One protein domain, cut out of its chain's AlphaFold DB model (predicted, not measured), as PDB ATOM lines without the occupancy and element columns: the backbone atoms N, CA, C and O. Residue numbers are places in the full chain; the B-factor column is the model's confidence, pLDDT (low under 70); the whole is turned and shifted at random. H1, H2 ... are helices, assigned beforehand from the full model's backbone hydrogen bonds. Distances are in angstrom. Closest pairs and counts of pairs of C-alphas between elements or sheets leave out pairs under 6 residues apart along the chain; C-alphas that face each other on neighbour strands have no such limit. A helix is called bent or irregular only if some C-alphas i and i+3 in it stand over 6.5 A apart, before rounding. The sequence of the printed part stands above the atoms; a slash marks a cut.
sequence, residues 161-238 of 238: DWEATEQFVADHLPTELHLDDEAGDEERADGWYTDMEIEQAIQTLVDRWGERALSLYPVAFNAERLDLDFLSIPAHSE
ATOM      1  N   ASP A 161     238.533 252.501 324.926       94.31
ATOM      2  CA  ASP A 161     238.712 253.391 326.084       94.31
ATOM      3  C   ASP A 161     238.554 254.870 325.736       94.31
ATOM      4  O   ASP A 161     238.066 255.663 326.542       94.31
ATOM      5  N   TRP A 162     238.959 255.246 324.524       94.56
ATOM      6  CA  TRP A 162     238.825 256.616 324.069       94.56
ATOM      7  C   TRP A 162     237.388 256.969 323.686       94.56
ATOM      8  O   TRP A 162     236.911 258.019 324.092       94.56
ATOM      9  N   GLU A 163     236.675 256.088 322.982       92.75
ATOM     10  CA  GLU A 163     235.257 256.306 322.649       92.75
ATOM     11  C   GLU A 163     234.388 256.372 323.917       92.75
ATOM     12  O   GLU A 163     233.498 257.213 324.017       92.75
ATOM     13  N   ALA A 164     234.673 255.535 324.923       93.38
ATOM     14  CA  ALA A 164     234.018 255.617 326.230       93.38
ATOM     15  C   ALA A 164     234.301 256.959 326.931       93.38
ATOM     16  O   ALA A 164     233.403 257.545 327.539       93.38
ATOM     17  N   THR A 165     235.535 257.463 326.807       95.31
ATOM     18  CA  THR A 165     235.935 258.775 327.336       95.31
ATOM     19  C   THR A 165     235.194 259.910 326.625       95.31
ATOM     20  O   THR A 165     234.671 260.809 327.281       95.31
ATOM     21  N   GLU A 166     235.119 259.867 325.294       93.38
ATOM     22  CA  GLU A 166     234.392 260.845 324.478       93.38
ATOM     23  C   GLU A 166     232.914 260.911 324.868       93.38
ATOM     24  O   GLU A 166     232.390 262.004 325.088       93.38
ATOM     25  N   GLN A 167     232.272 259.749 325.023       90.38
ATOM     26  CA  GLN A 167     230.880 259.656 325.456       90.38
ATOM     27  C   GLN A 167     230.685 260.253 326.854       90.38
ATOM     28  O   GLN A 167     229.820 261.102 327.050       90.38
ATOM     29  N   PHE A 168     231.530 259.877 327.817       93.12
ATOM     30  CA  PHE A 168     231.447 260.413 329.172       93.12
ATOM     31  C   PHE A 168     231.569 261.936 329.210       93.12
ATOM     32  O   PHE A 168     230.790 262.594 329.898       93.12
ATOM     33  N   VAL A 169     232.539 262.491 328.482       94.25
ATOM     34  CA  VAL A 169     232.752 263.937 328.422       94.25
ATOM     35  C   VAL A 169     231.535 264.630 327.815       94.25
ATOM     36  O   VAL A 169     231.107 265.653 328.344       94.25
ATOM     37  N   ALA A 170     230.955 264.069 326.753       89.06
ATOM     38  CA  ALA A 170     229.761 264.619 326.120       89.06
ATOM     39  C   ALA A 170     228.540 264.636 327.056       89.06
ATOM     40  O   ALA A 170     227.762 265.587 327.011       89.06
ATOM     41  N   ASP A 171     228.391 263.620 327.906       86.69
ATOM     42  CA  ASP A 171     227.226 263.470 328.785       86.69
ATOM     43  C   ASP A 171     227.310 264.309 330.070       86.69
ATOM     44  O   ASP A 171     226.285 264.597 330.689       86.69
ATOM     45  N   HIS A 172     228.522 264.671 330.505       90.75
ATOM     46  CA  HIS A 172     228.742 265.179 331.863       90.75
ATOM     47  C   HIS A 172     229.454 266.527 331.944       90.75
ATOM     48  O   HIS A 172     229.226 267.260 332.910       90.75
ATOM     49  N   LEU A 173     230.299 266.879 330.969       92.38
ATOM     50  CA  LEU A 173     231.034 268.143 330.987       92.38
ATOM     51  C   LEU A 173     230.305 269.179 330.124       92.38
ATOM     52  O   LEU A 173     230.193 268.994 328.910       92.38
ATOM     53  N   PRO A 174     229.834 270.290 330.716       91.25
ATOM     54  CA  PRO A 174     229.093 271.296 329.976       91.25
ATOM     55  C   PRO A 174     230.002 272.037 328.994       91.25
ATOM     56  O   PRO A 174     231.222 272.099 329.144       91.25
ATOM     57  N   THR A 175     229.381 272.674 328.014       90.25
ATOM     58  CA  THR A 175     230.016 273.688 327.161       90.25
ATOM     59  C   THR A 175     229.345 275.036 327.408       90.25
ATOM     60  O   THR A 175     228.390 275.119 328.180       90.25
ATOM     61  N   GLU A 176     229.773 276.091 326.722       87.50
ATOM     62  CA  GLU A 176     229.135 277.409 326.758       87.50
ATOM     63  C   GLU A 176     227.637 277.375 326.416       87.50
ATOM     64  O   GLU A 176     226.893 278.255 326.830       87.50
ATOM     65  N   LEU A 177     227.175 276.347 325.696       83.12
ATOM     66  CA  LEU A 177     225.760 276.159 325.354       83.12
ATOM     67  C   LEU A 177     224.901 275.668 326.527       83.12
ATOM     68  O   LEU A 177     223.677 275.684 326.423       83.12
ATOM     69  N   HIS A 178     225.531 275.185 327.597       81.94
ATOM     70  CA  HIS A 178     224.877 274.500 328.713       81.94
ATOM     71  C   HIS A 178     225.008 275.260 330.036       81.94
ATOM     72  O   HIS A 178     224.441 274.840 331.044       81.94
ATOM     73  N   LEU A 179     225.779 276.347 330.050       77.44
ATOM     74  CA  LEU A 179     225.922 277.215 331.208       77.44
ATOM     75  C   LEU A 179     224.901 278.350 331.094       77.44
ATOM     76  O   LEU A 179     225.070 279.255 330.280       77.44
ATOM     77  N   ASP A 180     223.850 278.295 331.907       67.06
ATOM     78  CA  ASP A 180     222.970 279.442 332.126       67.06
ATOM     79  C   ASP A 180     223.590 280.327 333.220       67.06
ATOM     80  O   ASP A 180     223.783 279.867 334.344       67.06
ATOM     81  N   ASP A 181     223.862 281.603 332.915       53.62
ATOM     82  CA  ASP A 181     224.480 282.584 333.836       53.62
ATOM     83  C   ASP A 181     223.705 282.781 335.165       53.62
ATOM     84  O   ASP A 181     224.221 283.392 336.104       53.62
ATOM     85  N   GLU A 182     222.461 282.297 335.254       50.59
ATOM     86  CA  GLU A 182     221.583 282.425 336.425       50.59
ATOM     87  C   GLU A 182     221.501 281.156 337.296       50.59
ATOM     88  O   GLU A 182     221.018 281.244 338.426       50.59
ATOM     89  N   ALA A 183     221.972 279.999 336.813       52.97
ATOM     90  CA  ALA A 183     221.948 278.747 337.568       52.97
ATOM     91  C   ALA A 183     223.203 278.641 338.447       52.97
ATOM     92  O   ALA A 183     224.331 278.652 337.953       52.97
ATOM     93  N   GLY A 184     223.022 278.550 339.767       52.50
ATOM     94  CA  GLY A 184     224.136 278.294 340.685       52.50
ATOM     95  C   GLY A 184     224.758 276.906 340.469       52.50
ATOM     96  O   GLY A 184     224.158 276.040 339.835       52.50
ATOM     97  N   ASP A 185     225.938 276.659 341.047       55.22
ATOM     98  CA  ASP A 185     226.646 275.367 340.940       55.22
ATOM     99  C   ASP A 185     225.801 274.152 341.353       55.22
ATOM    100  O   ASP A 185     225.975 273.067 340.799       55.22
ATOM    101  N   GLU A 186     224.877 274.341 342.299       51.50
ATOM    102  CA  GLU A 186     223.957 273.316 342.812       51.50
ATOM    103  C   GLU A 186     222.734 273.078 341.900       51.50
ATOM    104  O   GLU A 186     221.973 272.139 342.122       51.50
ATOM    105  N   GLU A 187     222.538 273.920 340.881       47.72
ATOM    106  CA  GLU A 187     221.320 274.013 340.063       47.72
ATOM    107  C   GLU A 187     221.562 273.680 338.578       47.72
ATOM    108  O   GLU A 187     220.695 273.921 337.734       47.72
ATOM    109  N   ARG A 188     222.731 273.117 338.230       58.56
ATOM    110  CA  ARG A 188     223.005 272.671 336.854       58.56
ATOM    111  C   ARG A 188     221.972 271.617 336.426       58.56
ATOM    112  O   ARG A 188     221.684 270.680 337.167       58.56
ATOM    113  N   ALA A 189     221.410 271.799 335.228       54.25
ATOM    114  CA  ALA A 189     220.315 270.992 334.685       54.25
ATOM    115  C   ALA A 189     220.588 269.472 334.718       54.25
ATOM    116  O   ALA A 189     221.741 269.042 334.683       54.25
ATOM    117  N   ASP A 190     219.506 268.678 334.742       63.84
ATOM    118  CA  ASP A 190     219.476 267.212 334.890       63.84
ATOM    119  C   ASP A 190     220.604 266.484 334.126       63.84
ATOM    120  O   ASP A 190     220.470 266.156 332.948       63.84
ATOM    121  N   GLY A 191     221.708 266.188 334.821       71.62
ATOM    122  CA  GLY A 191     222.777 265.308 334.338       71.62
ATOM    123  C   GLY A 191     224.185 265.897 334.390       71.62
ATOM    124  O   GLY A 191     225.115 265.152 334.717       71.62
ATOM    125  N   TRP A 192     224.339 267.207 334.173       87.00
ATOM    126  CA  TRP A 192     225.647 267.874 334.112       87.00
ATOM    127  C   TRP A 192     226.388 267.823 335.444       87.00
ATOM    128  O   TRP A 192     225.771 267.793 336.510       87.00
ATOM    129  N   TYR A 193     227.716 267.779 335.387       90.19
ATOM    130  CA  TYR A 193     228.553 267.771 336.584       90.19
ATOM    131  C   TYR A 193     228.628 269.161 337.222       90.19
ATOM    132  O   TYR A 193     228.616 270.181 336.533       90.19
ATOM    133  N   THR A 194     228.696 269.187 338.551       89.44
ATOM    134  CA  THR A 194     229.055 270.381 339.330       89.44
ATOM    135  C   THR A 194     230.521 270.743 339.099       89.44
ATOM    136  O   THR A 194     231.300 269.898 338.668       89.44
ATOM    137  N   ASP A 195     230.939 271.963 339.435       90.50
ATOM    138  CA  ASP A 195     232.334 272.379 339.233       90.50
ATOM    139  C   ASP A 195     233.327 271.487 339.985       90.50
ATOM    140  O   ASP A 195     234.308 271.041 339.400       90.50
ATOM    141  N   MET A 196     233.006 271.083 341.215       89.50
ATOM    142  CA  MET A 196     233.824 270.124 341.964       89.50
ATOM    143  C   MET A 196     233.906 268.747 341.276       89.50
ATOM    144  O   MET A 196     234.977 268.142 341.220       89.50
ATOM    145  N   GLU A 197     232.790 268.234 340.747       92.44
ATOM    146  CA  GLU A 197     232.773 266.965 340.006       92.44
ATOM    147  C   GLU A 197     233.560 267.075 338.687       92.44
ATOM    148  O   GLU A 197     234.259 266.128 338.314       92.44
ATOM    149  N   ILE A 198     233.466 268.222 337.999       93.56
ATOM    150  CA  ILE A 198     234.196 268.538 336.765       93.56
ATOM    151  C   ILE A 198     235.700 268.568 337.036       93.56
ATOM    152  O   ILE A 198     236.446 267.924 336.306       93.56
ATOM    153  N   GLU A 199     236.154 269.262 338.082       93.75
ATOM    154  CA  GLU A 199     237.574 269.329 338.452       93.75
ATOM    155  C   GLU A 199     238.166 267.932 338.662       93.75
ATOM    156  O   GLU A 199     239.197 267.589 338.079       93.75
ATOM    157  N   GLN A 200     237.483 267.090 339.443       93.81
ATOM    158  CA  GLN A 200     237.919 265.719 339.722       93.81
ATOM    159  C   GLN A 200     237.928 264.843 338.463       93.81
ATOM    160  O   GLN A 200     238.869 264.070 338.242       93.81
ATOM    161  N   ALA A 201     236.896 264.971 337.624       94.88
ATOM    162  CA  ALA A 201     236.809 264.239 336.369       94.88
ATOM    163  C   ALA A 201     237.939 264.652 335.414       94.88
ATOM    164  O   ALA A 201     238.632 263.785 334.883       94.88
ATOM    165  N   ILE A 202     238.185 265.955 335.237       95.50
ATOM    166  CA  ILE A 202     239.261 266.467 334.377       95.50
ATOM    167  C   ILE A 202     240.630 266.035 334.897       95.50
ATOM    168  O   ILE A 202     241.439 265.569 334.098       95.50
ATOM    169  N   GLN A 203     240.881 266.116 336.207       93.44
ATOM    170  CA  GLN A 203     242.136 265.639 336.791       93.44
ATOM    171  C   GLN A 203     242.383 264.168 336.428       93.44
ATOM    172  O   GLN A 203     243.440 263.826 335.904       93.44
ATOM    173  N   THR A 204     241.372 263.316 336.600       94.94
ATOM    174  CA  THR A 204     241.475 261.886 336.275       94.94
ATOM    175  C   THR A 204     241.668 261.641 334.774       94.94
ATOM    176  O   THR A 204     242.433 260.761 334.371       94.94
ATOM    177  N   LEU A 205     240.998 262.425 333.924       95.38
ATOM    178  CA  LEU A 205     241.153 262.364 332.471       95.38
ATOM    179  C   LEU A 205     242.573 262.742 332.038       95.38
ATOM    180  O   LEU A 205     243.152 262.049 331.203       95.38
ATOM    181  N   VAL A 206     243.144 263.807 332.606       94.06
ATOM    182  CA  VAL A 206     244.517 264.245 332.320       94.06
ATOM    183  C   VAL A 206     245.535 263.244 332.865       94.06
ATOM    184  O   VAL A 206     246.480 262.910 332.154       94.06
ATOM    185  N   ASP A 207     245.328 262.691 334.060       92.69
ATOM    186  CA  ASP A 207     246.210 261.658 334.619       92.69
ATOM    187  C   ASP A 207     246.244 260.399 333.740       92.69
ATOM    188  O   ASP A 207     247.296 259.781 333.564       92.69
ATOM    189  N   ARG A 208     245.100 260.026 333.149       93.81
ATOM    190  CA  ARG A 208     244.986 258.845 332.282       93.81
ATOM    191  C   ARG A 208     245.497 259.084 330.862       93.81
ATOM    192  O   ARG A 208     246.118 258.197 330.283       93.81
ATOM    193  N   TRP A 209     245.188 260.237 330.274       94.75
ATOM    194  CA  TRP A 209     245.367 260.484 328.837       94.75
ATOM    195  C   TRP A 209     246.410 261.556 328.503       94.75
ATOM    196  O   TRP A 209     246.712 261.770 327.325       94.75
ATOM    197  N   GLY A 210     246.963 262.237 329.505       93.06
ATOM    198  CA  GLY A 210     247.859 263.375 329.328       93.06
ATOM    199  C   GLY A 210     247.210 264.498 328.516       93.06
ATOM    200  O   GLY A 210     246.003 264.736 328.587       93.06
ATOM    201  N   GLU A 211     248.009 265.153 327.671       91.19
ATOM    202  CA  GLU A 211     247.551 266.246 326.799       91.19
ATOM    203  C   GLU A 211     246.418 265.833 325.848       91.19
ATOM    204  O   GLU A 211     245.650 266.686 325.404       91.19
ATOM    205  N   ARG A 212     246.264 264.534 325.553       95.19
ATOM    206  CA  ARG A 212     245.179 264.050 324.694       95.19
ATOM    207  C   ARG A 212     243.807 264.382 325.284       95.19
ATOM    208  O   ARG A 212     242.909 264.703 324.519       95.19
ATOM    209  N   ALA A 213     243.637 264.373 326.610       95.50
ATOM    210  CA  ALA A 213     242.368 264.759 327.242       95.50
ATOM    211  C   ALA A 213     241.913 266.166 326.812       95.50
ATOM    212  O   ALA A 213     240.734 266.385 326.543       95.50
ATOM    213  N   LEU A 214     242.862 267.095 326.661       94.25
ATOM    214  CA  LEU A 214     242.614 268.482 326.264       94.25
ATOM    215  C   LEU A 214     242.227 268.628 324.782       94.25
ATOM    216  O   LEU A 214     241.832 269.713 324.362       94.25
ATOM    217  N   SER A 215     242.295 267.562 323.972       95.25
ATOM    218  CA  SER A 215     241.735 267.599 322.615       95.25
ATOM    219  C   SER A 215     240.207 267.546 322.610       95.25
ATOM    220  O   SER A 215     239.589 267.864 321.594       95.25
ATOM    221  N   LEU A 216     239.587 267.116 323.715       96.50
ATOM    222  CA  LEU A 216     238.138 267.124 323.874       96.50
ATOM    223  C   LEU A 216     237.691 268.525 324.278       96.50
ATOM    224  O   LEU A 216     238.065 269.029 325.336       96.50
ATOM    225  N   TYR A 217     236.867 269.147 323.434       95.50
ATOM    226  CA  TYR A 217     236.457 270.536 323.626       95.50
ATOM    227  C   TYR A 217     235.856 270.822 325.016       95.50
ATOM    228  O   TYR A 217     236.327 271.765 325.651       95.50
ATOM    229  N   PRO A 218     234.920 270.011 325.557       95.56
ATOM    230  CA  PRO A 218     234.373 270.279 326.887       95.56
ATOM    231  C   PRO A 218     235.421 270.170 328.005       95.56
ATOM    232  O   PRO A 218     235.328 270.890 328.993       95.56
ATOM    233  N   VAL A 219     236.446 269.322 327.853       96.12
ATOM    234  CA  VAL A 219     237.548 269.219 328.826       96.12
ATOM    235  C   VAL A 219     238.373 270.502 328.819       96.12
ATOM    236  O   VAL A 219     238.542 271.120 329.866       96.12
ATOM    237  N   ALA A 220     238.844 270.935 327.645       95.12
ATOM    238  CA  ALA A 220     239.644 272.153 327.520       95.12
ATOM    239  C   ALA A 220     238.875 273.401 327.981       95.12
ATOM    240  O   ALA A 220     239.408 274.213 328.732       95.12
ATOM    241  N   PHE A 221     237.608 273.513 327.577       94.94
ATOM    242  CA  PHE A 221     236.724 274.608 327.967       94.94
ATOM    243  C   PHE A 221     236.571 274.711 329.489       94.94
ATOM    244  O   PHE A 221     236.759 275.784 330.059       94.94
ATOM    245  N   ASN A 222     236.251 273.602 330.160       94.12
ATOM    246  CA  ASN A 222     236.061 273.617 331.606       94.12
ATOM    247  C   ASN A 222     237.377 273.789 332.371       94.12
ATOM    248  O   ASN A 222     237.375 274.460 333.397       94.12
ATOM    249  N   ALA A 223     238.491 273.246 331.869       94.19
ATOM    250  CA  ALA A 223     239.811 273.462 332.459       94.19
ATOM    251  C   ALA A 223     240.200 274.948 332.472       94.19
ATOM    252  O   ALA A 223     240.663 275.449 333.493       94.19
ATOM    253  N   GLU A 224     239.963 275.666 331.369       93.38
ATOM    254  CA  GLU A 224     240.188 277.114 331.293       93.38
ATOM    255  C   GLU A 224     239.207 277.885 332.185       93.38
ATOM    256  O   GLU A 224     239.617 278.746 332.962       93.38
ATOM    257  N   ARG A 225     237.910 277.555 332.113       92.12
ATOM    258  CA  ARG A 225     236.851 278.213 332.896       92.12
ATOM    259  C   ARG A 225     237.093 278.135 334.405       92.12
ATOM    260  O   ARG A 225     236.740 279.074 335.116       92.12
ATOM    261  N   LEU A 226     237.652 277.022 334.874       91.81
ATOM    262  CA  LEU A 226     237.903 276.732 336.286       91.81
ATOM    263  C   LEU A 226     239.340 277.049 336.732       91.81
ATOM    264  O   LEU A 226     239.694 276.755 337.868       91.81
ATOM    265  N   ASP A 227     240.155 277.668 335.869       91.56
ATOM    266  CA  ASP A 227     241.551 278.047 336.156       91.56
ATOM    267  C   ASP A 227     242.415 276.865 336.643       91.56
ATOM    268  O   ASP A 227     243.173 276.957 337.613       91.56
ATOM    269  N   LEU A 228     242.280 275.713 335.980       89.38
ATOM    270  CA  LEU A 228     242.965 274.485 336.375       89.38
ATOM    271  C   LEU A 228     244.353 274.378 335.719       89.38
ATOM    272  O   LEU A 228     244.487 274.214 334.504       89.38
ATOM    273  N   ASP A 229     245.408 274.446 336.537       77.75
ATOM    274  CA  ASP A 229     246.804 274.461 336.078       77.75
ATOM    275  C   ASP A 229     247.392 273.041 335.940       77.75
ATOM    276  O   ASP A 229     248.025 272.496 336.848       77.75
ATOM    277  N   PHE A 230     247.178 272.415 334.780       66.12
ATOM    278  CA  PHE A 230     247.598 271.029 334.515       66.12
ATOM    279  C   PHE A 230     248.969 270.884 333.832       66.12
ATOM    280  O   PHE A 230     249.438 269.765 333.616       66.12
ATOM    281  N   LEU A 231     249.670 271.988 333.536       52.19
ATOM    282  CA  LEU A 231     250.995 271.984 332.887       52.19
ATOM    283  C   LEU A 231     252.146 271.509 333.804       52.19
ATOM    284  O   LEU A 231     253.316 271.565 333.420       52.19
ATOM    285  N   SER A 232     251.832 271.016 335.005       50.59
ATOM    286  CA  SER A 232     252.812 270.564 336.005       50.59
ATOM    287  C   SER A 232     252.965 269.039 336.111       50.59
ATOM    288  O   SER A 232     253.774 268.573 336.916       50.59
ATOM    289  N   ILE A 233     252.213 268.243 335.342       45.12
ATOM    290  CA  ILE A 233     252.189 266.780 335.497       45.12
ATOM    291  C   ILE A 233     253.289 266.152 334.619       45.12
ATOM    292  O   ILE A 233     253.248 266.288 333.394       45.12
ATOM    293  N   PRO A 234     254.309 265.481 335.194       40.00
ATOM    294  CA  PRO A 234     255.331 264.819 334.398       40.00
ATOM    295  C   PRO A 234     254.699 263.648 333.645       40.00
ATOM    296  O   PRO A 234     254.045 262.801 334.249       40.00
ATOM    297  N   ALA A 235     254.920 263.589 332.331       43.34
ATOM    298  CA  ALA A 235     254.481 262.477 331.499       43.34
ATOM    299  C   ALA A 235     254.960 261.144 332.096       43.34
ATOM    300  O   ALA A 235     256.166 260.876 332.150       43.34
ATOM    301  N   HIS A 236     254.027 260.305 332.544       41.34
ATOM    302  CA  HIS A 236     254.351 258.920 332.842       41.34
ATOM    303  C   HIS A 236     254.649 258.218 331.516       41.34
ATOM    304  O   HIS A 236     253.833 258.189 330.599       41.34
ATOM    305  N   SER A 237     255.893 257.759 331.401       41.19
ATOM    306  CA  SER A 237     256.388 256.963 330.281       41.19
ATOM    307  C   SER A 237     255.724 255.587 330.321       41.19
ATOM    308  O   SER A 237     255.564 255.046 331.415       41.19
ATOM    309  N   GLU A 238     255.371 255.072 329.140       41.91
ATOM    310  CA  GLU A 238     254.828 253.723 328.889       41.91
ATOM    311  C   GLU A 238     255.556 252.588 329.631       41.91
ATOM    312  O   GLU A 238     256.808 252.640 329.746       41.91
TER     313      GLU A 238
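This is residues 161 to 238 of the 238 residues of the protein "ParB domain-containing protein" of halophilic archaeon (UniProt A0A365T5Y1). Three helices form a small cluster: the long H2 turns sharply back at a kink near residue 209, H3 packs on its returning end, and H1 is near H2. A long loop, residues 173 to 194, reaches to one end of the elongated outline, and the tail, residues 226 to 238, runs to the other. The printed part has 78 residues, with H1, H2 and H3 in that order and no named strand; its class is all helix. It is compact, with a radius of gyration of the C-alphas of 12.8 A, and spans 43 by 26 by 16 A.

Find C-alpha 161 at (238.712, 253.391, 326.084); from there H1, residues 161 to 172, runs 16.5 A. Look next at C-alpha 195 at (232.334, 272.379, 339.233), where H2 begins; it covers residues 195 to 215 and 19.7 A. H2 is irregular: C-alphas 208 and 211 are 9.6 A apart, and its kink is 126 degrees. H3, residues 217 to 225, runs 12.0 A and ends at C-alpha 225 at (236.851, 278.213, 332.896).

H1 and H2 are near each other, with 16 pairs of C-alphas within 10 A. H1 and H3 only just touch, only at their ends, with 3 pairs of C-alphas within 8 A; H1 does so with residues 169 to 170 alone. Their closest C-alphas, Val 169 and Pro 218, are 6.7 A apart, at a steep tilt of 56 degrees, the same way. H2 and H3 touch, closest at the C-alphas of Leu 214 and Ala 220, 4.9 A apart. They run opposite ways at a steep tilt of 57 degrees along H2's rough line. Every O i to N i+4 pair is within hydrogen-bond range in H1 and H3, and 12 of 17 are in H2.

The two C-alphas farthest apart, Glu 182 and Glu 238, are 44.6 A apart. The printed part has no cut; the link from H1 to H2 is long, and that from H2 to H3 is tight. Look for pLDDT under 70 at residues 180 to 190 and 230 to 238; the mean of the printed part is 81.3.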